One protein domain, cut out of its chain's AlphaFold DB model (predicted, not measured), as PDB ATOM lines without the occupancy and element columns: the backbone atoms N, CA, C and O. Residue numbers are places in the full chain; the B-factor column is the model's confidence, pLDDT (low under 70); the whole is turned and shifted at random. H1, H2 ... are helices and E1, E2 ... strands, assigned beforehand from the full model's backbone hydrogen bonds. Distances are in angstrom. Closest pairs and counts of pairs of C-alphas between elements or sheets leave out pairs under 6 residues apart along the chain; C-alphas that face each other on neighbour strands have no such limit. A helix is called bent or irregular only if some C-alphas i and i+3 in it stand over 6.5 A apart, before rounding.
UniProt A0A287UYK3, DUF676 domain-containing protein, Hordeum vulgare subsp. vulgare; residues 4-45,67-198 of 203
ATOM      1  N   ARG A   4      -7.722   4.857   8.411       93.38
ATOM      2  CA  ARG A   4      -7.259   4.220   9.647       93.38
ATOM      3  C   ARG A   4      -6.376   2.994   9.372       93.38
ATOM      4  O   ARG A   4      -5.399   2.794  10.077       93.38
ATOM      5  N   LEU A   5      -6.707   2.195   8.351       94.81
ATOM      6  CA  LEU A   5      -5.881   1.048   7.960       94.81
ATOM      7  C   LEU A   5      -4.533   1.513   7.400       94.81
ATOM      8  O   LEU A   5      -3.510   0.925   7.733       94.81
ATOM      9  N   ALA A   6      -4.524   2.563   6.572       95.94
ATOM     10  CA  ALA A   6      -3.284   3.138   6.059       95.94
ATOM     11  C   ALA A   6      -2.375   3.607   7.207       95.94
ATOM     12  O   ALA A   6      -1.214   3.211   7.273       95.94
ATOM     13  N   GLU A   7      -2.931   4.355   8.159       96.44
ATOM     14  CA  GLU A   7      -2.212   4.836   9.339       96.44
ATOM     15  C   GLU A   7      -1.643   3.682  10.185       96.44
ATOM     16  O   GLU A   7      -0.462   3.675  10.529       96.44
ATOM     17  N   GLU A   8      -2.445   2.649  10.462       96.62
ATOM     18  CA  GLU A   8      -1.989   1.465  11.203       96.62
ATOM     19  C   GLU A   8      -0.836   0.740  10.484       96.62
ATOM     20  O   GLU A   8       0.149   0.358  11.123       96.62
ATOM     21  N   VAL A   9      -0.913   0.582   9.157       96.56
ATOM     22  CA  VAL A   9       0.176  -0.010   8.363       96.56
ATOM     23  C   VAL A   9       1.433   0.850   8.453       96.56
ATOM     24  O   VAL A   9       2.508   0.315   8.728       96.56
ATOM     25  N   HIS A  10       1.311   2.168   8.284       95.06
ATOM     26  CA  HIS A  10       2.442   3.088   8.362       95.06
ATOM     27  C   HIS A  10       3.150   2.993   9.722       95.06
ATOM     28  O   HIS A  10       4.369   2.814   9.782       95.06
ATOM     29  N   GLN A  11       2.388   2.981  10.819       96.69
ATOM     30  CA  GLN A  11       2.927   2.817  12.171       96.69
ATOM     31  C   GLN A  11       3.654   1.482  12.366       96.69
ATOM     32  O   GLN A  11       4.705   1.436  13.007       96.69
ATOM     33  N   VAL A  12       3.120   0.379  11.831       97.25
ATOM     34  CA  VAL A  12       3.779  -0.933  11.922       97.25
ATOM     35  C   VAL A  12       5.096  -0.944  11.148       97.25
ATOM     36  O   VAL A  12       6.083  -1.474  11.661       97.25
ATOM     37  N   VAL A  13       5.131  -0.347   9.954       96.25
ATOM     38  CA  VAL A  13       6.353  -0.250   9.144       96.25
ATOM     39  C   VAL A  13       7.420   0.580   9.851       96.25
ATOM     40  O   VAL A  13       8.551   0.116   9.981       96.25
ATOM     41  N   GLN A  14       7.058   1.743  10.395       94.31
ATOM     42  CA  GLN A  14       7.988   2.584  11.155       94.31
ATOM     43  C   GLN A  14       8.554   1.863  12.387       94.31
ATOM     44  O   GLN A  14       9.750   1.943  12.665       94.31
ATOM     45  N   ARG A  15       7.716   1.115  13.119       97.06
ATOM     46  CA  ARG A  15       8.156   0.343  14.296       97.06
ATOM     47  C   ARG A  15       9.032  -0.857  13.931       97.06
ATOM     48  O   ARG A  15       9.795  -1.322  14.775       97.06
ATOM     49  N   LYS A  16       8.911  -1.392  12.713       95.06
ATOM     50  CA  LYS A  16       9.632  -2.587  12.249       95.06
ATOM     51  C   LYS A  16      10.444  -2.293  10.987       95.06
ATOM     52  O   LYS A  16      10.113  -2.752   9.896       95.06
ATOM     53  N   GLY A  17      11.577  -1.609  11.153       89.88
ATOM     54  CA  GLY A  17      12.459  -1.211  10.043       89.88
ATOM     55  C   GLY A  17      13.102  -2.356   9.239       89.88
ATOM     56  O   GLY A  17      13.729  -2.108   8.212       89.88
ATOM     57  N   ASN A  18      12.961  -3.615   9.667       95.19
ATOM     58  CA  ASN A  18      13.432  -4.784   8.919       95.19
ATOM     59  C   ASN A  18      12.391  -5.346   7.933       95.19
ATOM     60  O   ASN A  18      12.707  -6.280   7.190       95.19
ATOM     61  N   LEU A  19      11.165  -4.814   7.911       97.00
ATOM     62  CA  LEU A  19      10.157  -5.202   6.929       97.00
ATOM     63  C   LEU A  19      10.600  -4.773   5.527       97.00
ATOM     64  O   LEU A  19      11.061  -3.657   5.305       97.00
ATOM     65  N   ARG A  20      10.469  -5.687   4.562       96.25
ATOM     66  CA  ARG A  20      10.864  -5.447   3.162       96.25
ATOM     67  C   ARG A  20       9.722  -5.589   2.171       96.25
ATOM     68  O   ARG A  20       9.795  -5.031   1.084       96.25
ATOM     69  N   LYS A  21       8.699  -6.365   2.525       97.44
ATOM     70  CA  LYS A  21       7.648  -6.824   1.619       97.44
ATOM     71  C   LYS A  21       6.286  -6.695   2.275       97.44
ATOM     72  O   LYS A  21       6.171  -6.895   3.481       97.44
ATOM     73  N   VAL A  22       5.267  -6.445   1.462       97.56
ATOM     74  CA  VAL A  22       3.870  -6.415   1.896       97.56
ATOM     75  C   VAL A  22       3.007  -7.292   0.997       97.56
ATOM     76  O   VAL A  22       3.182  -7.348  -0.219       97.56
ATOM     77  N   SER A  23       2.086  -8.026   1.615       97.88
ATOM     78  CA  SER A  23       1.007  -8.738   0.934       97.88
ATOM     79  C   SER A  23      -0.302  -8.409   1.627       97.88
ATOM     80  O   SER A  23      -0.348  -8.317   2.851       97.88
ATOM     81  N   ILE A  24      -1.347  -8.244   0.833       97.31
ATOM     82  CA  ILE A  24      -2.688  -7.920   1.283       97.31
ATOM     83  C   ILE A  24      -3.585  -9.102   0.942       97.31
ATOM     84  O   ILE A  24      -3.651  -9.521  -0.212       97.31
ATOM     85  N   VAL A  25      -4.273  -9.621   1.953       96.50
ATOM     86  CA  VAL A  25      -5.337 -10.613   1.800       96.50
ATOM     87  C   VAL A  25      -6.589 -10.011   2.404       96.50
ATOM     88  O   VAL A  25      -6.579  -9.576   3.556       96.50
ATOM     89  N   ALA A  26      -7.650  -9.942   1.616       94.50
ATOM     90  CA  ALA A  26      -8.855  -9.237   1.993       94.50
ATOM     91  C   ALA A  26     -10.104 -10.036   1.630       94.50
ATOM     92  O   ALA A  26     -10.148 -10.727   0.616       94.50
ATOM     93  N   HIS A  27     -11.134  -9.911   2.461       90.56
ATOM     94  CA  HIS A  27     -12.415 -10.575   2.266       90.56
ATOM     95  C   HIS A  27     -13.548  -9.553   2.253       90.56
ATOM     96  O   HIS A  27     -13.561  -8.622   3.069       90.56
ATOM     97  N   SER A  28     -14.515  -9.734   1.354       87.38
ATOM     98  CA  SER A  28     -15.707  -8.896   1.265       87.38
ATOM     99  C   SER A  28     -15.346  -7.413   1.140       87.38
ATOM    100  O   SER A  28     -14.453  -7.039   0.372       87.38
ATOM    101  N   LEU A  29     -16.002  -6.549   1.909       86.94
ATOM    102  CA  LEU A  29     -15.719  -5.121   1.997       86.94
ATOM    103  C   LEU A  29     -14.240  -4.806   2.284       86.94
ATOM    104  O   LEU A  29     -13.736  -3.770   1.842       86.94
ATOM    105  N   GLY A  30     -13.530  -5.697   2.982       89.94
ATOM    106  CA  GLY A  30     -12.113  -5.543   3.293       89.94
ATOM    107  C   GLY A  30     -11.256  -5.302   2.052       89.94
ATOM    108  O   GLY A  30     -10.278  -4.562   2.133       89.94
ATOM    109  N   GLY A  31     -11.635  -5.843   0.888       92.50
ATOM    110  CA  GLY A  31     -10.905  -5.609  -0.361       92.50
ATOM    111  C   GLY A  31     -11.011  -4.163  -0.848       92.50
ATOM    112  O   GLY A  31     -10.019  -3.600  -1.302       92.50
ATOM    113  N   LEU A  32     -12.167  -3.513  -0.674       91.69
ATOM    114  CA  LEU A  32     -12.341  -2.091  -0.995       91.69
ATOM    115  C   LEU A  32     -11.589  -1.191  -0.007       91.69
ATOM    116  O   LEU A  32     -10.919  -0.248  -0.421       91.69
ATOM    117  N   ILE A  33     -11.653  -1.512   1.290       92.44
ATOM    118  CA  ILE A  33     -10.899  -0.801   2.337       92.44
ATOM    119  C   ILE A  33      -9.396  -0.896   2.054       92.44
ATOM    120  O   ILE A  33      -8.680   0.098   2.143       92.44
ATOM    121  N   SER A  34      -8.936  -2.086   1.668       95.81
ATOM    122  CA  SER A  34      -7.539  -2.341   1.337       95.81
ATOM    123  C   SER A  34      -7.099  -1.599   0.079       95.81
ATOM    124  O   SER A  34      -6.033  -0.996   0.098       95.81
ATOM    125  N   ARG A  35      -7.919  -1.584  -0.987       94.25
ATOM    126  CA  ARG A  35      -7.656  -0.795  -2.207       94.25
ATOM    127  C   ARG A  35      -7.476   0.687  -1.893       94.25
ATOM    128  O   ARG A  35      -6.547   1.305  -2.402       94.25
ATOM    129  N   TYR A  36      -8.328   1.236  -1.029       94.06
ATOM    130  CA  TYR A  36      -8.169   2.616  -0.590       94.06
ATOM    131  C   TYR A  36      -6.851   2.813   0.161       94.06
ATOM    132  O   TYR A  36      -6.079   3.704  -0.178       94.06
ATOM    133  N   ALA A  37      -6.570   1.961   1.152       96.31
ATOM    134  CA  ALA A  37      -5.378   2.093   1.982       96.31
ATOM    135  C   ALA A  37      -4.083   2.012   1.160       96.31
ATOM    136  O   ALA A  37      -3.211   2.858   1.329       96.31
ATOM    137  N   ILE A  38      -3.964   1.067   0.218       96.62
ATOM    138  CA  ILE A  38      -2.763   0.970  -0.628       96.62
ATOM    139  C   ILE A  38      -2.586   2.204  -1.520       96.62
ATOM    140  O   ILE A  38      -1.456   2.627  -1.722       96.62
ATOM    141  N   GLY A  39      -3.675   2.817  -2.000       95.06
ATOM    142  CA  GLY A  39      -3.606   4.047  -2.796       95.06
ATOM    143  C   GLY A  39      -3.117   5.256  -2.003       95.06
ATOM    144  O   GLY A  39      -2.509   6.154  -2.578       95.06
ATOM    145  N   ARG A  40      -3.354   5.266  -0.686       95.25
ATOM    146  CA  ARG A  40      -2.855   6.287   0.249       95.25
ATOM    147  C   ARG A  40      -1.402   6.064   0.651       95.25
ATOM    148  O   ARG A  40      -0.692   7.021   0.913       95.25
ATOM    149  N   LEU A  41      -0.980   4.804   0.708       95.94
ATOM    150  CA  LEU A  41       0.372   4.399   1.095       95.94
ATOM    151  C   LEU A  41       1.348   4.329  -0.083       95.94
ATOM    152  O   LEU A  41       2.505   3.966   0.114       95.94
ATOM    153  N   TYR A  42       0.883   4.571  -1.305       96.38
ATOM    154  CA  TYR A  42       1.709   4.412  -2.489       96.38
ATOM    155  C   TYR A  42       2.728   5.536  -2.621       96.38
ATOM    156  O   TYR A  42       2.383   6.715  -2.610       96.38
ATOM    157  N   GLU A  43       3.977   5.136  -2.808       93.81
ATOM    158  CA  GLU A  43       5.113   6.014  -3.036       93.81
ATOM    159  C   GLU A  43       5.684   5.696  -4.416       93.81
ATOM    160  O   GLU A  43       6.149   4.580  -4.681       93.81
ATOM    161  N   GLU A  44       5.620   6.674  -5.315       88.50
ATOM    162  CA  GLU A  44       6.217   6.552  -6.636       88.50
ATOM    163  C   GLU A  44       7.742   6.554  -6.519       88.50
ATOM    164  O   GLU A  44       8.327   7.305  -5.739       88.50
ATOM    165  N   SER A  45       8.406   5.694  -7.288       78.06
ATOM    166  CA  SER A  45       9.859   5.717  -7.375       78.06
ATOM    167  C   SER A  45      10.281   6.938  -8.194       78.06
ATOM    168  O   SER A  45      10.356   6.869  -9.424       78.06
ATOM    169  N   GLY A  67       6.541   1.268  -7.922       91.31
ATOM    170  CA  GLY A  67       6.340   2.051  -6.706       91.31
ATOM    171  C   GLY A  67       6.147   1.175  -5.467       91.31
ATOM    172  O   GLY A  67       5.829  -0.018  -5.540       91.31
ATOM    173  N   LYS A  68       6.396   1.768  -4.304       96.12
ATOM    174  CA  LYS A  68       6.361   1.093  -3.005       96.12
ATOM    175  C   LYS A  68       5.030   1.333  -2.309       96.12
ATOM    176  O   LYS A  68       4.294   2.251  -2.650       96.12
ATOM    177  N   ILE A  69       4.728   0.495  -1.324       97.00
ATOM    178  CA  ILE A  69       3.598   0.688  -0.413       97.00
ATOM    179  C   ILE A  69       4.186   0.901   0.976       97.00
ATOM    180  O   ILE A  69       4.693  -0.053   1.569       97.00
ATOM    181  N   ALA A  70       4.164   2.140   1.470       95.88
ATOM    182  CA  ALA A  70       4.847   2.555   2.697       95.88
ATOM    183  C   ALA A  70       6.330   2.130   2.703       95.88
ATOM    184  O   ALA A  70       6.782   1.439   3.615       95.88
ATOM    185  N   GLY A  71       7.066   2.396   1.621       94.94
ATOM    186  CA  GLY A  71       8.445   1.924   1.435       94.94
ATOM    187  C   GLY A  71       8.636   0.405   1.235       94.94
ATOM    188  O   GLY A  71       9.744  -0.037   0.911       94.94
ATOM    189  N   LEU A  72       7.595  -0.426   1.367       96.62
ATOM    190  CA  LEU A  72       7.685  -1.881   1.208       96.62
ATOM    191  C   LEU A  72       7.488  -2.327  -0.243       96.62
ATOM    192  O   LEU A  72       6.728  -1.735  -1.006       96.62
ATOM    193  N   GLU A  73       8.160  -3.415  -0.622       96.31
ATOM    194  CA  GLU A  73       7.965  -4.081  -1.909       96.31
ATOM    195  C   GLU A  73       6.595  -4.794  -1.952       96.31
ATOM    196  O   GLU A  73       6.352  -5.716  -1.163       96.31
ATOM    197  N   PRO A  74       5.690  -4.403  -2.864       96.75
ATOM    198  CA  PRO A  74       4.361  -4.998  -2.961       96.75
ATOM    199  C   PRO A  74       4.402  -6.359  -3.671       96.75
ATOM    200  O   PRO A  74       4.819  -6.486  -4.823       96.75
ATOM    201  N   MET A  75       3.954  -7.410  -2.979       96.88
ATOM    202  CA  MET A  75       4.065  -8.795  -3.454       96.88
ATOM    203  C   MET A  75       2.737  -9.345  -3.969       96.88
ATOM    204  O   MET A  75       2.622  -9.644  -5.154       96.88
ATOM    205  N   ASN A  76       1.732  -9.472  -3.097       96.75
ATOM    206  CA  ASN A  76       0.437 -10.053  -3.446       96.75
ATOM    207  C   ASN A  76      -0.708  -9.152  -2.986       96.75
ATOM    208  O   ASN A  76      -0.718  -8.722  -1.836       96.75
ATOM    209  N   PHE A  77      -1.682  -8.923  -3.856       96.44
ATOM    210  CA  PHE A  77      -2.990  -8.389  -3.510       96.44
ATOM    211  C   PHE A  77      -4.032  -9.457  -3.835       96.44
ATOM    212  O   PHE A  77      -4.245  -9.781  -5.002       96.44
ATOM    213  N   ILE A  78      -4.646 -10.034  -2.807       95.50
ATOM    214  CA  ILE A  78      -5.619 -11.116  -2.932       95.50
ATOM    215  C   ILE A  78      -6.917 -10.651  -2.286       95.50
ATOM    216  O   ILE A  78      -6.940 -10.316  -1.102       95.50
ATOM    217  N   ALA A  79      -7.992 -10.631  -3.059       92.50
ATOM    218  CA  ALA A  79      -9.318 -10.281  -2.579       92.50
ATOM    219  C   ALA A  79     -10.277 -11.443  -2.831       92.50
ATOM    220  O   ALA A  79     -10.268 -12.015  -3.914       92.50
ATOM    221  N   SER A  80     -11.098 -11.788  -1.843       90.94
ATOM    222  CA  SER A  80     -12.110 -12.838  -1.953       90.94
ATOM    223  C   SER A  80     -13.485 -12.297  -1.620       90.94
ATOM    224  O   SER A  80     -13.643 -11.576  -0.632       90.94
ATOM    225  N   ALA A  81     -14.480 -12.652  -2.430       87.44
ATOM    226  CA  ALA A  81     -15.861 -12.200  -2.281       87.44
ATOM    227  C   ALA A  81     -15.975 -10.669  -2.168       87.44
ATOM    228  O   ALA A  81     -16.861 -10.154  -1.498       87.44
ATOM    229  N   THR A  82     -15.057  -9.903  -2.768       89.31
ATOM    230  CA  THR A  82     -15.051  -8.438  -2.670       89.31
ATOM    231  C   THR A  82     -15.939  -7.830  -3.755       89.31
ATOM    232  O   THR A  82     -15.725  -8.125  -4.923       89.31
ATOM    233  N   PRO A  83     -16.882  -6.925  -3.438       87.75
ATOM    234  CA  PRO A  83     -17.717  -6.263  -4.441       87.75
ATOM    235  C   PRO A  83     -16.924  -5.172  -5.185       87.75
ATOM    236  O   PRO A  83     -17.118  -3.978  -4.950       87.75
ATOM    237  N   HIS A  84     -15.995  -5.565  -6.061       86.94
ATOM    238  CA  HIS A  84     -15.059  -4.656  -6.733       86.94
ATOM    239  C   HIS A  84     -15.744  -3.593  -7.600       86.94
ATOM    240  O   HIS A  84     -15.177  -2.514  -7.775       86.94
ATOM    241  N   LEU A  85     -16.945  -3.885  -8.113       81.38
ATOM    242  CA  LEU A  85     -17.778  -2.983  -8.922       81.38
ATOM    243  C   LEU A  85     -18.930  -2.352  -8.115       81.38
ATOM    244  O   LEU A  85     -19.769  -1.639  -8.664       81.38
ATOM    245  N   GLY A  86     -18.982  -2.614  -6.807       75.94
ATOM    246  CA  GLY A  86     -20.043  -2.164  -5.909       75.94
ATOM    247  C   GLY A  86     -21.216  -3.139  -5.870       75.94
ATOM    248  O   GLY A  86     -21.220  -4.163  -6.557       75.94
ATOM    249  N   SER A  87     -22.210  -2.836  -5.032       63.50
ATOM    250  CA  SER A  87     -23.392  -3.691  -4.827       63.50
ATOM    251  C   SER A  87     -24.650  -3.189  -5.541       63.50
ATOM    252  O   SER A  87     -25.642  -3.904  -5.603       63.50
ATOM    253  N   ARG A  88     -24.623  -1.979  -6.121       57.88
ATOM    254  CA  ARG A  88     -25.808  -1.347  -6.730       57.88
ATOM    255  C   ARG A  88     -26.343  -2.091  -7.961       57.88
ATOM    256  O   ARG A  88     -27.525  -1.981  -8.267       57.88
ATOM    257  N   TRP A  89     -25.483  -2.821  -8.675       47.47
ATOM    258  CA  TRP A  89     -25.835  -3.466  -9.948       47.47
ATOM    259  C   TRP A  89     -26.367  -4.896  -9.804       47.47
ATOM    260  O   TRP A  89     -27.016  -5.411 -10.711       47.47
ATOM    261  N   ASN A  90     -26.159  -5.526  -8.648       47.88
ATOM    262  CA  ASN A  90     -26.794  -6.797  -8.349       47.88
ATOM    263  C   ASN A  90     -28.071  -6.515  -7.569       47.88
ATOM    264  O   ASN A  90     -28.016  -6.063  -6.431       47.88
ATOM    265  N   LYS A  91     -29.227  -6.859  -8.142       45.59
ATOM    266  CA  LYS A  91     -30.545  -6.872  -7.476       45.59
ATOM    267  C   LYS A  91     -30.605  -7.775  -6.214       45.59
ATOM    268  O   LYS A  91     -31.692  -8.103  -5.769       45.59
ATOM    269  N   GLN A  92     -29.465  -8.179  -5.642       46.69
ATOM    270  CA  GLN A  92     -29.283  -8.948  -4.404       46.69
ATOM    271  C   GLN A  92     -29.553  -8.142  -3.127       46.69
ATOM    272  O   GLN A  92     -29.313  -8.628  -2.029       46.69
ATOM    273  N   LEU A  93     -30.102  -6.938  -3.250       43.81
ATOM    274  CA  LEU A  93     -30.836  -6.308  -2.161       43.81
ATOM    275  C   LEU A  93     -32.248  -5.966  -2.623       43.81
ATOM    276  O   LEU A  93     -32.566  -4.791  -2.813       43.81
ATOM    277  N   PRO A  94     -33.141  -6.958  -2.755       39.22
ATOM    278  CA  PRO A  94     -34.520  -6.686  -2.436       39.22
ATOM    279  C   PRO A  94     -34.560  -6.647  -0.904       39.22
ATOM    280  O   PRO A  94     -34.747  -7.674  -0.272       39.22
ATOM    281  N   PHE A  95     -34.292  -5.481  -0.308       43.25
ATOM    282  CA  PHE A  95     -34.723  -5.196   1.064       43.25
ATOM    283  C   PHE A  95     -34.116  -6.105   2.167       43.25
ATOM    284  O   PHE A  95     -34.650  -7.166   2.458       43.25
ATOM    285  N   LEU A  96     -32.996  -5.709   2.799       43.22
ATOM    286  CA  LEU A  96     -32.539  -6.211   4.120       43.22
ATOM    287  C   LEU A  96     -33.003  -7.646   4.495       43.22
ATOM    288  O   LEU A  96     -33.893  -7.818   5.326       43.22
ATOM    289  N   PHE A  97     -32.403  -8.680   3.897       38.72
ATOM    290  CA  PHE A  97     -32.604 -10.079   4.315       38.72
ATOM    291  C   PHE A  97     -34.041 -10.640   4.251       38.72
ATOM    292  O   PHE A  97     -34.297 -11.668   4.871       38.72
ATOM    293  N   GLY A  98     -34.975 -10.044   3.501       39.03
ATOM    294  CA  GLY A  98     -36.273 -10.687   3.247       39.03
ATOM    295  C   GLY A  98     -37.072 -11.037   4.512       39.03
ATOM    296  O   GLY A  98     -37.801 -12.025   4.518       39.03
ATOM    297  N   VAL A  99     -36.932 -10.248   5.583       41.16
ATOM    298  CA  VAL A  99     -37.780 -10.311   6.785       41.16
ATOM    299  C   VAL A  99     -38.810  -9.175   6.718       41.16
ATOM    300  O   VAL A  99     -38.471  -8.042   7.061       41.16
ATOM    301  N   PRO A 100     -40.075  -9.445   6.334       38.94
ATOM    302  CA  PRO A 100     -41.125  -8.420   6.211       38.94
ATOM    303  C   PRO A 100     -41.468  -7.725   7.541       38.94
ATOM    304  O   PRO A 100     -42.171  -6.723   7.572       38.94
ATOM    305  N   LEU A 101     -40.977  -8.250   8.669       38.25
ATOM    306  CA  LEU A 101     -41.307  -7.759  10.006       38.25
ATOM    307  C   LEU A 101     -40.508  -6.508  10.419       38.25
ATOM    308  O   LEU A 101     -40.935  -5.784  11.314       38.25
ATOM    309  N   LEU A 102     -39.367  -6.224   9.776       42.62
ATOM    310  CA  LEU A 102     -38.576  -5.014  10.061       42.62
ATOM    311  C   LEU A 102     -39.026  -3.789   9.244       42.62
ATOM    312  O   LEU A 102     -38.533  -2.683   9.455       42.62
ATOM    313  N   GLU A 103     -39.959  -3.973   8.313       41.66
ATOM    314  CA  GLU A 103     -40.341  -2.990   7.294       41.66
ATOM    315  C   GLU A 103     -41.087  -1.769   7.870       41.66
ATOM    316  O   GLU A 103     -41.079  -0.699   7.270       41.66
ATOM    317  N   GLN A 104     -41.634  -1.876   9.088       42.44
ATOM    318  CA  GLN A 104     -42.402  -0.798   9.724       42.44
ATOM    319  C   GLN A 104     -41.603   0.043  10.739       42.44
ATOM    320  O   GLN A 104     -42.035   1.131  11.105       42.44
ATOM    321  N   THR A 105     -40.420  -0.415  11.162       40.91
ATOM    322  CA  THR A 105     -39.512   0.325  12.068       40.91
ATOM    323  C   THR A 105     -38.192   0.723  11.401       40.91
ATOM    324  O   THR A 105     -37.504   1.628  11.871       40.91
ATOM    325  N   ALA A 106     -37.854   0.131  10.250       42.53
ATOM    326  CA  ALA A 106     -36.626   0.445   9.526       42.53
ATOM    327  C   ALA A 106     -36.615   1.837   8.878       42.53
ATOM    328  O   ALA A 106     -35.529   2.352   8.654       42.53
ATOM    329  N   ALA A 107     -37.752   2.484   8.597       44.12
ATOM    330  CA  ALA A 107     -37.739   3.811   7.966       44.12
ATOM    331  C   ALA A 107     -37.052   4.877   8.842       44.12
ATOM    332  O   ALA A 107     -36.273   5.677   8.331       44.12
ATOM    333  N   GLU A 108     -37.252   4.833  10.164       41.12
ATOM    334  CA  GLU A 108     -36.609   5.760  11.108       41.12
ATOM    335  C   GLU A 108     -35.180   5.331  11.484       41.12
ATOM    336  O   GLU A 108     -34.340   6.163  11.824       41.12
ATOM    337  N   THR A 109     -34.858   4.035  11.380       41.06
ATOM    338  CA  THR A 109     -33.537   3.484  11.758       41.06
ATOM    339  C   THR A 109     -32.622   3.193  10.556       41.06
ATOM    340  O   THR A 109     -31.447   2.851  10.728       41.06
ATOM    341  N   ALA A 110     -33.100   3.370   9.319       41.78
ATOM    342  CA  ALA A 110     -32.351   3.109   8.087       41.78
ATOM    343  C   ALA A 110     -31.081   3.957   8.004       41.78
ATOM    344  O   ALA A 110     -30.057   3.489   7.516       41.78
ATOM    345  N   HIS A 111     -31.105   5.179   8.537       44.97
ATOM    346  CA  HIS A 111     -29.943   6.070   8.574       44.97
ATOM    347  C   HIS A 111     -28.819   5.557   9.492       44.97
ATOM    348  O   HIS A 111     -27.659   5.912   9.293       44.97
ATOM    349  N   LEU A 112     -29.155   4.718  10.480       39.56
ATOM    350  CA  LEU A 112     -28.212   4.140  11.442       39.56
ATOM    351  C   LEU A 112     -27.624   2.811  10.937       39.56
ATOM    352  O   LEU A 112     -26.449   2.540  11.173       39.56
ATOM    353  N   ILE A 113     -28.407   2.014  10.196       41.03
ATOM    354  CA  ILE A 113     -27.958   0.737   9.605       41.03
ATOM    355  C   ILE A 113     -27.251   0.963   8.254       41.03
ATOM    356  O   ILE A 113     -26.234   0.327   7.969       41.03
ATOM    357  N   VAL A 114     -27.693   1.939   7.451       47.41
ATOM    358  CA  VAL A 114     -26.954   2.465   6.286       47.41
ATOM    359  C   VAL A 114     -25.889   3.445   6.786       47.41
ATOM    360  O   VAL A 114     -25.898   4.644   6.499       47.41
ATOM    361  N   GLY A 115     -24.946   2.931   7.576       52.97
ATOM    362  CA  GLY A 115     -23.781   3.697   8.008       52.97
ATOM    363  C   GLY A 115     -22.951   4.197   6.814       52.97
ATOM    364  O   GLY A 115     -23.182   3.821   5.661       52.97
ATOM    365  N   ARG A 116     -21.912   5.007   7.078       55.66
ATOM    366  CA  ARG A 116     -20.970   5.505   6.042       55.66
ATOM    367  C   ARG A 116     -20.487   4.398   5.090       55.66
ATOM    368  O   ARG A 116     -20.354   4.617   3.893       55.66
ATOM    369  N   THR A 117     -20.279   3.194   5.618       51.12
ATOM    370  CA  THR A 117     -19.874   1.997   4.873       51.12
ATOM    371  C   THR A 117     -20.894   1.545   3.826       51.12
ATOM    372  O   THR A 117     -20.507   1.221   2.705       51.12
ATOM    373  N   GLY A 118     -22.188   1.557   4.162       51.09
ATOM    374  CA  GLY A 118     -23.258   1.236   3.219       51.09
ATOM    375  C   GLY A 118     -23.321   2.264   2.092       51.09
ATOM    376  O   GLY A 118     -23.395   1.885   0.929       51.09
ATOM    377  N   LYS A 119     -23.181   3.561   2.408       55.38
ATOM    378  CA  LYS A 119     -23.162   4.628   1.391       55.38
ATOM    379  C   LYS A 119     -22.040   4.438   0.363       55.38
ATOM    380  O   LYS A 119     -22.339   4.479  -0.826       55.38
ATOM    381  N   HIS A 120     -20.813   4.143   0.807       55.09
ATOM    382  CA  HIS A 120     -19.690   3.846  -0.097       55.09
ATOM    383  C   HIS A 120     -19.930   2.583  -0.944       55.09
ATOM    384  O   HIS A 120     -19.581   2.538  -2.122       55.09
ATOM    385  N   LEU A 121     -20.538   1.546  -0.356       55.22
ATOM    386  CA  LEU A 121     -20.818   0.282  -1.043       55.22
ATOM    387  C   LEU A 121     -21.928   0.421  -2.108       55.22
ATOM    388  O   LEU A 121     -21.846  -0.190  -3.176       55.22
ATOM    389  N   PHE A 122     -22.931   1.266  -1.842       54.97
ATOM    390  CA  PHE A 122     -24.052   1.575  -2.740       54.97
ATOM    391  C   PHE A 122     -23.790   2.733  -3.709       54.97
ATOM    392  O   PHE A 122     -24.733   3.193  -4.359       54.97
ATOM    393  N   LEU A 123     -22.552   3.228  -3.820       57.81
ATOM    394  CA  LEU A 123     -22.214   4.384  -4.664       57.81
ATOM    395  C   LEU A 123     -23.072   5.629  -4.359       57.81
ATOM    396  O   LEU A 123     -23.458   6.375  -5.262       57.81
ATOM    397  N   SER A 124     -23.466   5.788  -3.098       52.03
ATOM    398  CA  SER A 124     -24.389   6.826  -2.619       52.03
ATOM    399  C   SER A 124     -23.682   7.870  -1.743       52.03
ATOM    400  O   SER A 124     -24.310   8.757  -1.176       52.03
ATOM    401  N   ASP A 125     -22.363   7.768  -1.651       60.19
ATOM    402  CA  ASP A 125     -21.406   8.696  -1.065       60.19
ATOM    403  C   ASP A 125     -21.018   9.785  -2.075       60.19
ATOM    404  O   ASP A 125     -19.935   9.792  -2.657       60.19
ATOM    405  N   ARG A 126     -21.944  10.704  -2.346       57.22
ATOM    406  CA  ARG A 126     -21.610  11.937  -3.066       57.22
ATOM    407  C   ARG A 126     -21.156  12.971  -2.047       57.22
ATOM    408  O   ARG A 126     -21.993  13.658  -1.472       57.22
ATOM    409  N   ASP A 127     -19.852  13.052  -1.829       61.69
ATOM    410  CA  ASP A 127     -19.250  14.086  -0.990       61.69
ATOM    411  C   ASP A 127     -18.868  15.284  -1.874       61.69
ATOM    412  O   ASP A 127     -18.151  15.120  -2.859       61.69
ATOM    413  N   ASP A 128     -19.365  16.480  -1.548       60.28
ATOM    414  CA  ASP A 128     -18.897  17.772  -2.082       60.28
ATOM    415  C   ASP A 128     -18.773  17.857  -3.620       60.28
ATOM    416  O   ASP A 128     -17.821  18.414  -4.165       60.28
ATOM    417  N   GLY A 129     -19.724  17.262  -4.347       68.00
ATOM    418  CA  GLY A 129     -19.733  17.247  -5.816       68.00
ATOM    419  C   GLY A 129     -18.768  16.244  -6.464       68.00
ATOM    420  O   GLY A 129     -18.778  16.100  -7.687       68.00
ATOM    421  N   LYS A 130     -17.979  15.501  -5.676       70.69
ATOM    422  CA  LYS A 130     -17.108  14.424  -6.165       70.69
ATOM    423  C   LYS A 130     -17.920  13.156  -6.488       70.69
ATOM    424  O   LYS A 130     -18.953  12.891  -5.859       70.69
ATOM    425  N   PRO A 131     -17.471  12.333  -7.456       77.38
ATOM    426  CA  PRO A 131     -18.092  11.039  -7.714       77.38
ATOM    427  C   PRO A 131     -17.914  10.086  -6.515       77.38
ATOM    428  O   PRO A 131     -17.015  10.297  -5.695       77.38
ATOM    429  N   PRO A 132     -18.726   9.017  -6.420       79.50
ATOM    430  CA  PRO A 132     -18.583   7.996  -5.384       79.50
ATOM    431  C   PRO A 132     -17.150   7.472  -5.264       79.50
ATOM    432  O   PRO A 132     -16.465   7.267  -6.267       79.50
ATOM    433  N   LEU A 133     -16.695   7.197  -4.047       78.25
ATOM    434  CA  LEU A 133     -15.335   6.767  -3.733       78.25
ATOM    435  C   LEU A 133     -14.912   5.540  -4.538       78.25
ATOM    436  O   LEU A 133     -13.784   5.476  -5.015       78.25
ATOM    437  N   LEU A 134     -15.810   4.574  -4.731       82.06
ATOM    438  CA  LEU A 134     -15.494   3.391  -5.527       82.06
ATOM    439  C   LEU A 134     -15.206   3.724  -6.997       82.06
ATOM    440  O   LEU A 134     -14.334   3.095  -7.587       82.06
ATOM    441  N   VAL A 135     -15.878   4.736  -7.554       82.94
ATOM    442  CA  VAL A 135     -15.581   5.260  -8.896       82.94
ATOM    443  C   VAL A 135     -14.232   5.973  -8.889       82.94
ATOM    444  O   VAL A 135     -13.415   5.744  -9.770       82.94
ATOM    445  N   ARG A 136     -13.946   6.764  -7.851       84.69
ATOM    446  CA  ARG A 136     -12.651   7.449  -7.697       84.69
ATOM    447  C   ARG A 136     -11.471   6.483  -7.575       84.69
ATOM    448  O   ARG A 136     -10.377   6.832  -7.980       84.69
ATOM    449  N   MET A 137     -11.684   5.267  -7.068       88.56
ATOM    450  CA  MET A 137     -10.652   4.221  -6.978       88.56
ATOM    451  C   MET A 137     -10.376   3.480  -8.303       88.56
ATOM    452  O   MET A 137      -9.594   2.523  -8.305       88.56
ATOM    453  N   VAL A 138     -11.043   3.849  -9.403       87.12
ATOM    454  CA  VAL A 138     -10.788   3.309 -10.755       87.12
ATOM    455  C   VAL A 138      -9.648   4.049 -11.457       87.12
ATOM    456  O   VAL A 138      -9.095   3.529 -12.420       87.12
ATOM    457  N   GLU A 139      -9.254   5.218 -10.957       84.19
ATOM    458  CA  GLU A 139      -8.183   6.043 -11.514       84.19
ATOM    459  C   GLU A 139      -7.305   6.600 -10.385       84.19
ATOM    460  O   GLU A 139      -7.656   6.532  -9.205       84.19
ATOM    461  N   ASP A 140      -6.137   7.131 -10.737       89.31
ATOM    462  CA  ASP A 140      -5.326   7.894  -9.793       89.31
ATOM    463  C   ASP A 140      -5.840   9.332  -9.730       89.31
ATOM    464  O   ASP A 140      -6.058   9.968 -10.757       89.31
ATOM    465  N   CYS A 141      -6.006   9.864  -8.522       85.69
ATOM    466  CA  CYS A 141      -6.478  11.229  -8.303       85.69
ATOM    467  C   CYS A 141      -5.746  11.878  -7.124       85.69
ATOM    468  O   CYS A 141      -4.896  11.254  -6.484       85.69
ATOM    469  N   ASP A 142      -6.079  13.132  -6.821       82.31
ATOM    470  CA  ASP A 142      -5.462  13.884  -5.718       82.31
ATOM    471  C   ASP A 142      -5.659  13.207  -4.356       82.31
ATOM    472  O   ASP A 142      -4.843  13.344  -3.449       82.31
ATOM    473  N   ASP A 143      -6.737  12.435  -4.210       82.06
ATOM    474  CA  ASP A 143      -7.059  11.758  -2.958       82.06
ATOM    475  C   ASP A 143      -6.243  10.468  -2.736       82.06
ATOM    476  O   ASP A 143      -6.228   9.949  -1.613       82.06
ATOM    477  N   GLY A 144      -5.581   9.947  -3.776       87.50
ATOM    478  CA  GLY A 144      -4.752   8.746  -3.713       87.50
ATOM    479  C   GLY A 144      -4.419   8.150  -5.085       87.50
ATOM    480  O   GLY A 144      -5.134   8.330  -6.072       87.50
ATOM    481  N   LYS A 145      -3.332   7.376  -5.134       93.56
ATOM    482  CA  LYS A 145      -2.836   6.701  -6.343       93.56
ATOM    483  C   LYS A 145      -3.331   5.253  -6.402       93.56
ATOM    484  O   LYS A 145      -2.554   4.308  -6.295       93.56
ATOM    485  N   PHE A 146      -4.649   5.065  -6.464       92.31
ATOM    486  CA  PHE A 146      -5.293   3.755  -6.299       92.31
ATOM    487  C   PHE A 146      -4.920   2.732  -7.378       92.31
ATOM    488  O   PHE A 146      -4.699   1.559  -7.061       92.31
ATOM    489  N   MET A 147      -4.843   3.154  -8.640       91.44
ATOM    490  CA  MET A 147      -4.502   2.264  -9.746       91.44
ATOM    491  C   MET A 147      -3.008   2.006  -9.817       91.44
ATOM    492  O   MET A 147      -2.616   0.852  -9.990       91.44
ATOM    493  N   SER A 148      -2.173   3.027  -9.620       91.94
ATOM    494  CA  SER A 148      -0.721   2.828  -9.549       91.94
ATOM    495  C   SER A 148      -0.326   1.919  -8.383       91.94
ATOM    496  O   SER A 148       0.448   0.977  -8.568       91.94
ATOM    497  N   ALA A 149      -0.953   2.096  -7.216       95.06
ATOM    498  CA  ALA A 149      -0.769   1.210  -6.070       95.06
ATOM    499  C   ALA A 149      -1.161  -0.233  -6.372       95.06
ATOM    500  O   ALA A 149      -0.446  -1.156  -6.004       95.06
ATOM    501  N   LEU A 150      -2.296  -0.457  -7.036       93.62
ATOM    502  CA  LEU A 150      -2.724  -1.810  -7.372       93.62
ATOM    503  C   LEU A 150      -1.790  -2.437  -8.425       93.62
ATOM    504  O   LEU A 150      -1.400  -3.602  -8.294       93.62
ATOM    505  N   ARG A 151      -1.387  -1.663  -9.444       92.50
ATOM    506  CA  ARG A 151      -0.462  -2.097 -10.506       92.50
ATOM    507  C   ARG A 151       0.924  -2.471  -9.974       92.50
ATOM    508  O   ARG A 151       1.542  -3.368 -10.545       92.50
ATOM    509  N   SER A 152       1.380  -1.872  -8.873       93.81
ATOM    510  CA  SER A 152       2.706  -2.162  -8.316       93.81
ATOM    511  C   SER A 152       2.839  -3.568  -7.717       93.81
ATOM    512  O   SER A 152       3.933  -4.129  -7.733       93.81
ATOM    513  N   PHE A 153       1.748  -4.194  -7.254       94.38
ATOM    514  CA  PHE A 153       1.783  -5.569  -6.738       94.38
ATOM    515  C   PHE A 153       2.186  -6.580  -7.816       94.38
ATOM    516  O   PHE A 153       1.575  -6.639  -8.882       94.38
ATOM    517  N   LYS A 154       3.152  -7.458  -7.518       91.88
ATOM    518  CA  LYS A 154       3.580  -8.513  -8.460       91.88
ATOM    519  C   LYS A 154       2.458  -9.480  -8.831       91.88
ATOM    520  O   LYS A 154       2.396  -9.954  -9.961       91.88
ATOM    521  N   ARG A 155       1.579  -9.791  -7.878       91.19
ATOM    522  CA  ARG A 155       0.419 -10.662  -8.070       91.19
ATOM    523  C   ARG A 155      -0.849  -9.953  -7.607       91.19
ATOM    524  O   ARG A 155      -0.899  -9.450  -6.489       91.19
ATOM    525  N   ARG A 156      -1.884  -9.973  -8.446       93.25
ATOM    526  CA  ARG A 156      -3.243  -9.508  -8.138       93.25
ATOM    527  C   ARG A 156      -4.220 -10.642  -8.426       93.25
ATOM    528  O   ARG A 156      -4.201 -11.166  -9.536       93.25
ATOM    529  N   VAL A 157      -5.031 -11.027  -7.447       91.06
ATOM    530  CA  VAL A 157      -6.008 -12.121  -7.573       91.06
ATOM    531  C   VAL A 157      -7.343 -11.679  -6.990       91.06
ATOM    532  O   VAL A 157      -7.386 -11.132  -5.887       91.06
ATOM    533  N   ALA A 158      -8.417 -11.943  -7.730       88.94
ATOM    534  CA  ALA A 158      -9.787 -11.793  -7.265       88.94
ATOM    535  C   ALA A 158     -10.461 -13.170  -7.265       88.94
ATOM    536  O   ALA A 158     -10.569 -13.817  -8.305       88.94
ATOM    537  N   TYR A 159     -10.896 -13.609  -6.089       87.25
ATOM    538  CA  TYR A 159     -11.683 -14.816  -5.894       87.25
ATOM    539  C   TYR A 159     -13.157 -14.452  -5.775       87.25
ATOM    540  O   TYR A 159     -13.548 -13.607  -4.962       87.25
ATOM    541  N   ALA A 160     -13.974 -15.120  -6.580       83.25
ATOM    542  CA  ALA A 160     -15.417 -14.983  -6.566       83.25
ATOM    543  C   ALA A 160     -16.055 -16.288  -6.103       83.25
ATOM    544  O   ALA A 160     -15.746 -17.358  -6.624       83.25
ATOM    545  N   ASN A 161     -16.976 -16.187  -5.150       80.88
ATOM    546  CA  ASN A 161     -17.803 -17.320  -4.776       80.88
ATOM    547  C   ASN A 161     -18.871 -17.523  -5.857       80.88
ATOM    548  O   ASN A 161     -19.630 -16.607  -6.175       80.88
ATOM    549  N   ILE A 162     -18.924 -18.729  -6.419       71.88
ATOM    550  CA  ILE A 162     -19.904 -19.098  -7.451       71.88
ATOM    551  C   ILE A 162     -21.219 -19.549  -6.802       71.88
ATOM    552  O   ILE A 162     -22.308 -19.229  -7.275       71.88
ATOM    553  N   THR A 163     -21.115 -20.277  -5.691       65.25
ATOM    554  CA  THR A 163     -22.240 -20.860  -4.955       65.25
ATOM    555  C   THR A 163     -22.238 -20.387  -3.505       65.25
ATOM    556  O   THR A 163     -21.175 -20.167  -2.929       65.25
ATOM    557  N   TYR A 164     -23.426 -20.281  -2.902       65.06
ATOM    558  CA  TYR A 164     -23.648 -19.965  -1.479       65.06
ATOM    559  C   TYR A 164     -23.223 -18.565  -1.002       65.06
ATOM    560  O   TYR A 164     -23.302 -18.280   0.192       65.06
ATOM    561  N   ASP A 165     -22.857 -17.659  -1.912       68.44
ATOM    562  CA  ASP A 165     -22.665 -16.241  -1.598       68.44
ATOM    563  C   ASP A 165     -23.869 -15.417  -2.060       68.44
ATOM    564  O   ASP A 165     -24.006 -15.011  -3.217       68.44
ATOM    565  N   HIS A 166     -24.793 -15.205  -1.127       67.25
ATOM    566  CA  HIS A 166     -25.996 -14.407  -1.358       67.25
ATOM    567  C   HIS A 166     -25.757 -12.902  -1.170       67.25
ATOM    568  O   HIS A 166     -26.649 -12.108  -1.462       67.25
ATOM    569  N   ILE A 167     -24.576 -12.512  -0.677       69.25
ATOM    570  CA  ILE A 167     -24.269 -11.138  -0.266       69.25
ATOM    571  C   ILE A 167     -23.491 -10.420  -1.364       69.25
ATOM    572  O   ILE A 167     -23.798  -9.269  -1.686       69.25
ATOM    573  N   VAL A 168     -22.482 -11.077  -1.940       74.88
ATOM    574  CA  VAL A 168     -21.642 -10.494  -2.982       74.88
ATOM    575  C   VAL A 168     -21.829 -11.239  -4.290       74.88
ATOM    576  O   VAL A 168     -21.542 -12.420  -4.430       74.88
ATOM    577  N   GLY A 169     -22.285 -10.493  -5.292       75.19
ATOM    578  CA  GLY A 169     -22.490 -11.008  -6.632       75.19
ATOM    579  C   GLY A 169     -21.244 -11.596  -7.272       75.19
ATOM    580  O   GLY A 169     -20.160 -11.015  -7.181       75.19
ATOM    581  N   TRP A 170     -21.428 -12.674  -8.034       78.00
ATOM    582  CA  TRP A 170     -20.366 -13.258  -8.851       78.00
ATOM    583  C   TRP A 170     -19.761 -12.228  -9.815       78.00
ATOM    584  O   TRP A 170     -18.559 -12.011  -9.792       78.00
ATOM    585  N   SER A 171     -20.587 -11.494 -10.567       80.06
ATOM    586  CA  SER A 171     -20.139 -10.456 -11.514       80.06
ATOM    587  C   SER A 171     -19.231  -9.397 -10.876       80.06
ATOM    588  O   SER A 171     -18.158  -9.090 -11.398       80.06
ATOM    589  N   THR A 172     -19.629  -8.858  -9.720       81.38
ATOM    590  CA  THR A 172     -18.866  -7.816  -9.014       81.38
ATOM    591  C   THR A 172     -17.603  -8.367  -8.352       81.38
ATOM    592  O   THR A 172     -16.581  -7.685  -8.360       81.38
ATOM    593  N   SER A 173     -17.629  -9.604  -7.845       83.50
ATOM    594  CA  SER A 173     -16.457 -10.236  -7.226       83.50
ATOM    595  C   SER A 173     -15.440 -10.772  -8.224       83.50
ATOM    596  O   SER A 173     -14.246 -10.718  -7.945       83.50
ATOM    597  N   SER A 174     -15.873 -11.193  -9.413       85.31
ATOM    598  CA  SER A 174     -14.981 -11.633 -10.489       85.31
ATOM    599  C   SER A 174     -14.566 -10.516 -11.450       85.31
ATOM    600  O   SER A 174     -13.824 -10.789 -12.386       85.31
ATOM    601  N   ILE A 175     -15.071  -9.286 -11.277       86.19
ATOM    602  CA  ILE A 175     -14.848  -8.151 -12.194       86.19
ATOM    603  C   ILE A 175     -15.267  -8.522 -13.632       86.19
ATOM    604  O   ILE A 175     -14.490  -8.436 -14.579       86.19
ATOM    605  N   ARG A 176     -16.508  -8.995 -13.789       81.88
ATOM    606  CA  ARG A 176     -17.073  -9.437 -15.074       81.88
ATOM    607  C   ARG A 176     -18.465  -8.876 -15.306       81.88
ATOM    608  O   ARG A 176     -19.225  -8.631 -14.367       81.88
ATOM    609  N   ARG A 177     -18.837  -8.730 -16.574       79.38
ATOM    610  CA  ARG A 177     -20.227  -8.490 -16.978       79.38
ATOM    611  C   ARG A 177     -21.036  -9.776 -16.821       79.38
ATOM    612  O   ARG A 177     -20.511 -10.876 -16.942       79.38
ATOM    613  N   GLN A 178     -22.347  -9.645 -16.627       78.19
ATOM    614  CA  GLN A 178     -23.229 -10.800 -16.419       78.19
ATOM    615  C   GLN A 178     -23.163 -11.834 -17.558       78.19
ATOM    616  O   GLN A 178     -23.256 -13.028 -17.300       78.19
ATOM    617  N   HIS A 179     -22.991 -11.390 -18.806       79.94
ATOM    618  CA  HIS A 179     -22.902 -12.279 -19.970       79.94
ATOM    619  C   HIS A 179     -21.519 -12.927 -20.155       79.94
ATOM    620  O   HIS A 179     -21.389 -13.828 -20.975       79.94
ATOM    621  N   GLU A 180     -20.500 -12.477 -19.418       81.25
ATOM    622  CA  GLU A 180     -19.150 -13.065 -19.401       81.25
ATOM    623  C   GLU A 180     -19.022 -14.159 -18.327       81.25
ATOM    624  O   GLU A 180     -17.988 -14.821 -18.235       81.25
ATOM    625  N   LEU A 181     -20.047 -14.339 -17.484       77.56
ATOM    626  CA  LEU A 181     -20.043 -15.365 -16.449       77.56
ATOM    627  C   LEU A 181     -20.219 -16.765 -17.065       77.56
ATOM    628  O   LEU A 181     -21.087 -16.953 -17.924       77.56
ATOM    629  N   PRO A 182     -19.439 -17.765 -16.613       78.06
ATOM    630  CA  PRO A 182     -19.640 -19.155 -16.992       78.06
ATOM    631  C   PRO A 182     -21.070 -19.627 -16.704       78.06
ATOM    632  O   PRO A 182     -21.685 -19.261 -15.701       78.06
ATOM    633  N   LYS A 183     -21.605 -20.487 -17.576       73.56
ATOM    634  CA  LYS A 183     -22.902 -21.128 -17.339       73.56
ATOM    635  C   LYS A 183     -22.746 -22.177 -16.239       73.56
ATOM    636  O   LYS A 183     -22.008 -23.144 -16.418       73.56
ATOM    637  N   VAL A 184     -23.456 -22.008 -15.126       65.44
ATOM    638  CA  VAL A 184     -23.513 -23.018 -14.060       65.44
ATOM    639  C   VAL A 184     -24.425 -24.149 -14.532       65.44
ATOM    640  O   VAL A 184     -25.591 -23.907 -14.837       65.44
ATOM    641  N   SER A 185     -23.897 -25.369 -14.638       57.03
ATOM    642  CA  SER A 185     -24.722 -26.564 -14.875       57.03
ATOM    643  C   SER A 185     -25.248 -27.123 -13.547       57.03
ATOM    644  O   SER A 185     -24.619 -26.940 -12.507       57.03
ATOM    645  N   GLU A 186     -26.388 -27.813 -13.548       55.12
ATOM    646  CA  GLU A 186     -27.046 -28.308 -12.321       55.12
ATOM    647  C   GLU A 186     -26.217 -29.345 -11.523       55.12
ATOM    648  O   GLU A 186     -26.513 -29.610 -10.361       55.12
ATOM    649  N   ASN A 187     -25.120 -29.866 -12.088       48.97
ATOM    650  CA  ASN A 187     -24.238 -30.858 -11.451       48.97
ATOM    651  C   ASN A 187     -23.133 -30.259 -10.548       48.97
ATOM    652  O   ASN A 187     -22.260 -30.986 -10.077       48.97
ATOM    653  N   PHE A 188     -23.140 -28.947 -10.292       52.12
ATOM    654  CA  PHE A 188     -22.113 -28.241  -9.502       52.12
ATOM    655  C   PHE A 188     -22.280 -28.351  -7.969       52.12
ATOM    656  O   PHE A 188     -21.731 -27.549  -7.218       52.12
ATOM    657  N   THR A 189     -23.021 -29.337  -7.462       42.81
ATOM    658  CA  THR A 189     -23.387 -29.452  -6.038       42.81
ATOM    659  C   THR A 189     -22.310 -30.037  -5.116       42.81
ATOM    660  O   THR A 189     -22.568 -30.163  -3.922       42.81
ATOM    661  N   SER A 190     -21.108 -30.380  -5.595       38.25
ATOM    662  CA  SER A 190     -20.113 -31.072  -4.746       38.25
ATOM    663  C   SER A 190     -18.665 -30.581  -4.795       38.25
ATOM    664  O   SER A 190     -17.815 -31.201  -4.159       38.25
ATOM    665  N   LEU A 191     -18.345 -29.462  -5.449       37.22
ATOM    666  CA  LEU A 191     -16.969 -28.954  -5.443       37.22
ATOM    667  C   LEU A 191     -16.907 -27.465  -5.103       37.22
ATOM    668  O   LEU A 191     -17.430 -26.627  -5.832       37.22
ATOM    669  N   PHE A 192     -16.189 -27.149  -4.020       33.97
ATOM    670  CA  PHE A 192     -15.542 -25.853  -3.829       33.97
ATOM    671  C   PHE A 192     -14.590 -25.632  -5.012       33.97
ATOM    672  O   PHE A 192     -13.429 -26.034  -4.967       33.97
ATOM    673  N   PHE A 193     -15.082 -25.050  -6.103       39.53
ATOM    674  CA  PHE A 193     -14.204 -24.576  -7.160       39.53
ATOM    675  C   PHE A 193     -13.678 -23.198  -6.779       39.53
ATOM    676  O   PHE A 193     -14.374 -22.187  -6.827       39.53
ATOM    677  N   GLU A 194     -12.413 -23.209  -6.385       38.12
ATOM    678  CA  GLU A 194     -11.541 -22.055  -6.290       38.12
ATOM    679  C   GLU A 194     -11.215 -21.602  -7.727       38.12
ATOM    680  O   GLU A 194     -10.219 -22.016  -8.318       38.12
ATOM    681  N   GLU A 195     -12.077 -20.798  -8.360       39.91
ATOM    682  CA  GLU A 195     -11.670 -20.114  -9.593       39.91
ATOM    683  C   GLU A 195     -10.638 -19.040  -9.201       39.91
ATOM    684  O   GLU A 195     -10.980 -17.912  -8.841       39.91
ATOM    685  N   VAL A 196      -9.350 -19.411  -9.233       41.75
ATOM    686  CA  VAL A 196      -8.206 -18.486  -9.180       41.75
ATOM    687  C   VAL A 196      -8.204 -17.687 -10.480       41.75
ATOM    688  O   VAL A 196      -7.421 -17.936 -11.400       41.75
ATOM    689  N   LEU A 197      -9.107 -16.719 -10.597       42.25
ATOM    690  CA  LEU A 197      -9.140 -15.852 -11.760       42.25
ATOM    691  C   LEU A 197      -8.116 -14.736 -11.595       42.25
ATOM    692  O   LEU A 197      -8.373 -13.621 -11.150       42.25
ATOM    693  N   THR A 198      -6.897 -15.094 -11.992       38.97
ATOM    694  CA  THR A 198      -5.875 -14.140 -12.403       38.97
ATOM    695  C   THR A 198      -6.386 -13.457 -13.671       38.97
ATOM    696  O   THR A 198      -6.211 -13.981 -14.769       38.97
TER     697      THR A 198
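Overview. This is residues 4 to 45 and 67 to 198 of the 203 residues of the protein "DUF676 domain-containing protein" of Hordeum vulgare subsp. vulgare (UniProt A0A287UYK3). A small sheet of three parallel strands, E1, E2 and E3, has H2 packed over one face, above E1, while the short helix H6 stands at the sheet's level and meets the last part of H2, residues 35 to 40, nearly at a right angle; H1 packs on H2 through its residues 5 and 6. From E2 a long stretch with no named element, residues 81 to 105, leads far away from the sheet to H3, and the chain comes back through H4 and H5 to H6; after H7 another such stretch, residues 174 to 198, loops away and returns to the edge of the sheet beside E3. The printed part has 174 residues, with seven named helices and three named strands in the order H1 E1 H2 E2 H3 H4 H5 H6 E3 H7, and under half of the residues are in named elements. The class is mixed, helices and strands; the sheet order is E1 E2 E3. The whole is compact, with a radius of gyration of the C-alphas of 18.2 A and spans of 53 by 45 by 28 A.

Arrangement. In the sheet, E2, residues 73 to 80, is the inner strand, and E1, residues 21 to 27, and E3, residues 155 to 159, are the edge strands. E1 and E2 are parallel at 9 degrees, with N 24 and O 76 within hydrogen-bond range at 2.8 A. E2 and E3 are parallel at 8 degrees, with N 157 and O 77 at 2.9 A. Residues 158 to 159 of E3 also pair, antiparallel, with residues 196 to 197. H2, residues 29 to 40, is on the sheet at a height over the sheet of 8.9 A; it is over E1 and runs along the strands, at 4 degrees to E1 on the local plane. H6, residues 146 to 152, is on the sheet too, and H2 and H6 on one face make two layers, helices on one face of a sheet. H2 touches H6 with its residues 35 to 40 alone, about perpendicular at 83 degrees; the closest C-alphas, of Gly 39 and Phe 146, are 3.9 A apart. H1, residues 4 to 15, is not on the sheet; with residues 5 to 6 alone it touches H2, the same way at a steep tilt of 58 degrees, and the closest C-alphas, of Ala 6 and Ala 37, are 4.7 A apart. H7, residues 170 to 173, only grazes the sheet; its closest C-alpha to E3 is that of Ser 173, 6.7 A from that of Tyr 159. H4, residues 116 to 121, and H5, residues 133 to 136, only just touch, with 3 pairs of C-alphas within 8 A, the closest being those of His 120 and Leu 133, 6.4 A apart. H3, residues 106 to 113, and H4 meet only through their link. E2, H3 H4 H5 H6 and E3 form a strand-helix-strand unit, two parallel neighbour strands with helices between them. Every O i to N i+4 pair is within hydrogen-bond range in H1, H2, H4 and H6, and 2 of 4 are in H3; H5 and H7 are too short for such a pair.

Along the chain. E2 is the longest strand, 21.9 A from C-alpha 73 at (7.965, -4.081, -1.909) to C-alpha 80; E1 measures 20.4 A and E3 13.0 A. H2 measures 17.3 A, H1 16.6 A from C-alpha 4 at (-7.259, 4.220, 9.647), and H6 10.2 A. H3 measures 8.7 A and is irregular, with C-alphas 108 and 111 7.1 A apart; H4 measures 8.8 A, H5 4.8 A, and H7 5.2 A, ending at C-alpha 173 at (-16.457, -10.236, -7.226).

Size, cuts and confidence. The two C-alphas farthest apart, of Asn 18 and Gln 104, are 56.0 A apart. Residues 46 to 66 are cut out, with 5.1 A between C-alphas 45 and 67. The links E2 to H3 and H4 to H5 are long. The mean pLDDT of the printed part is 74.8, and it is under 70 in residues 87 to 129, 163 to 167 and 184 to 198.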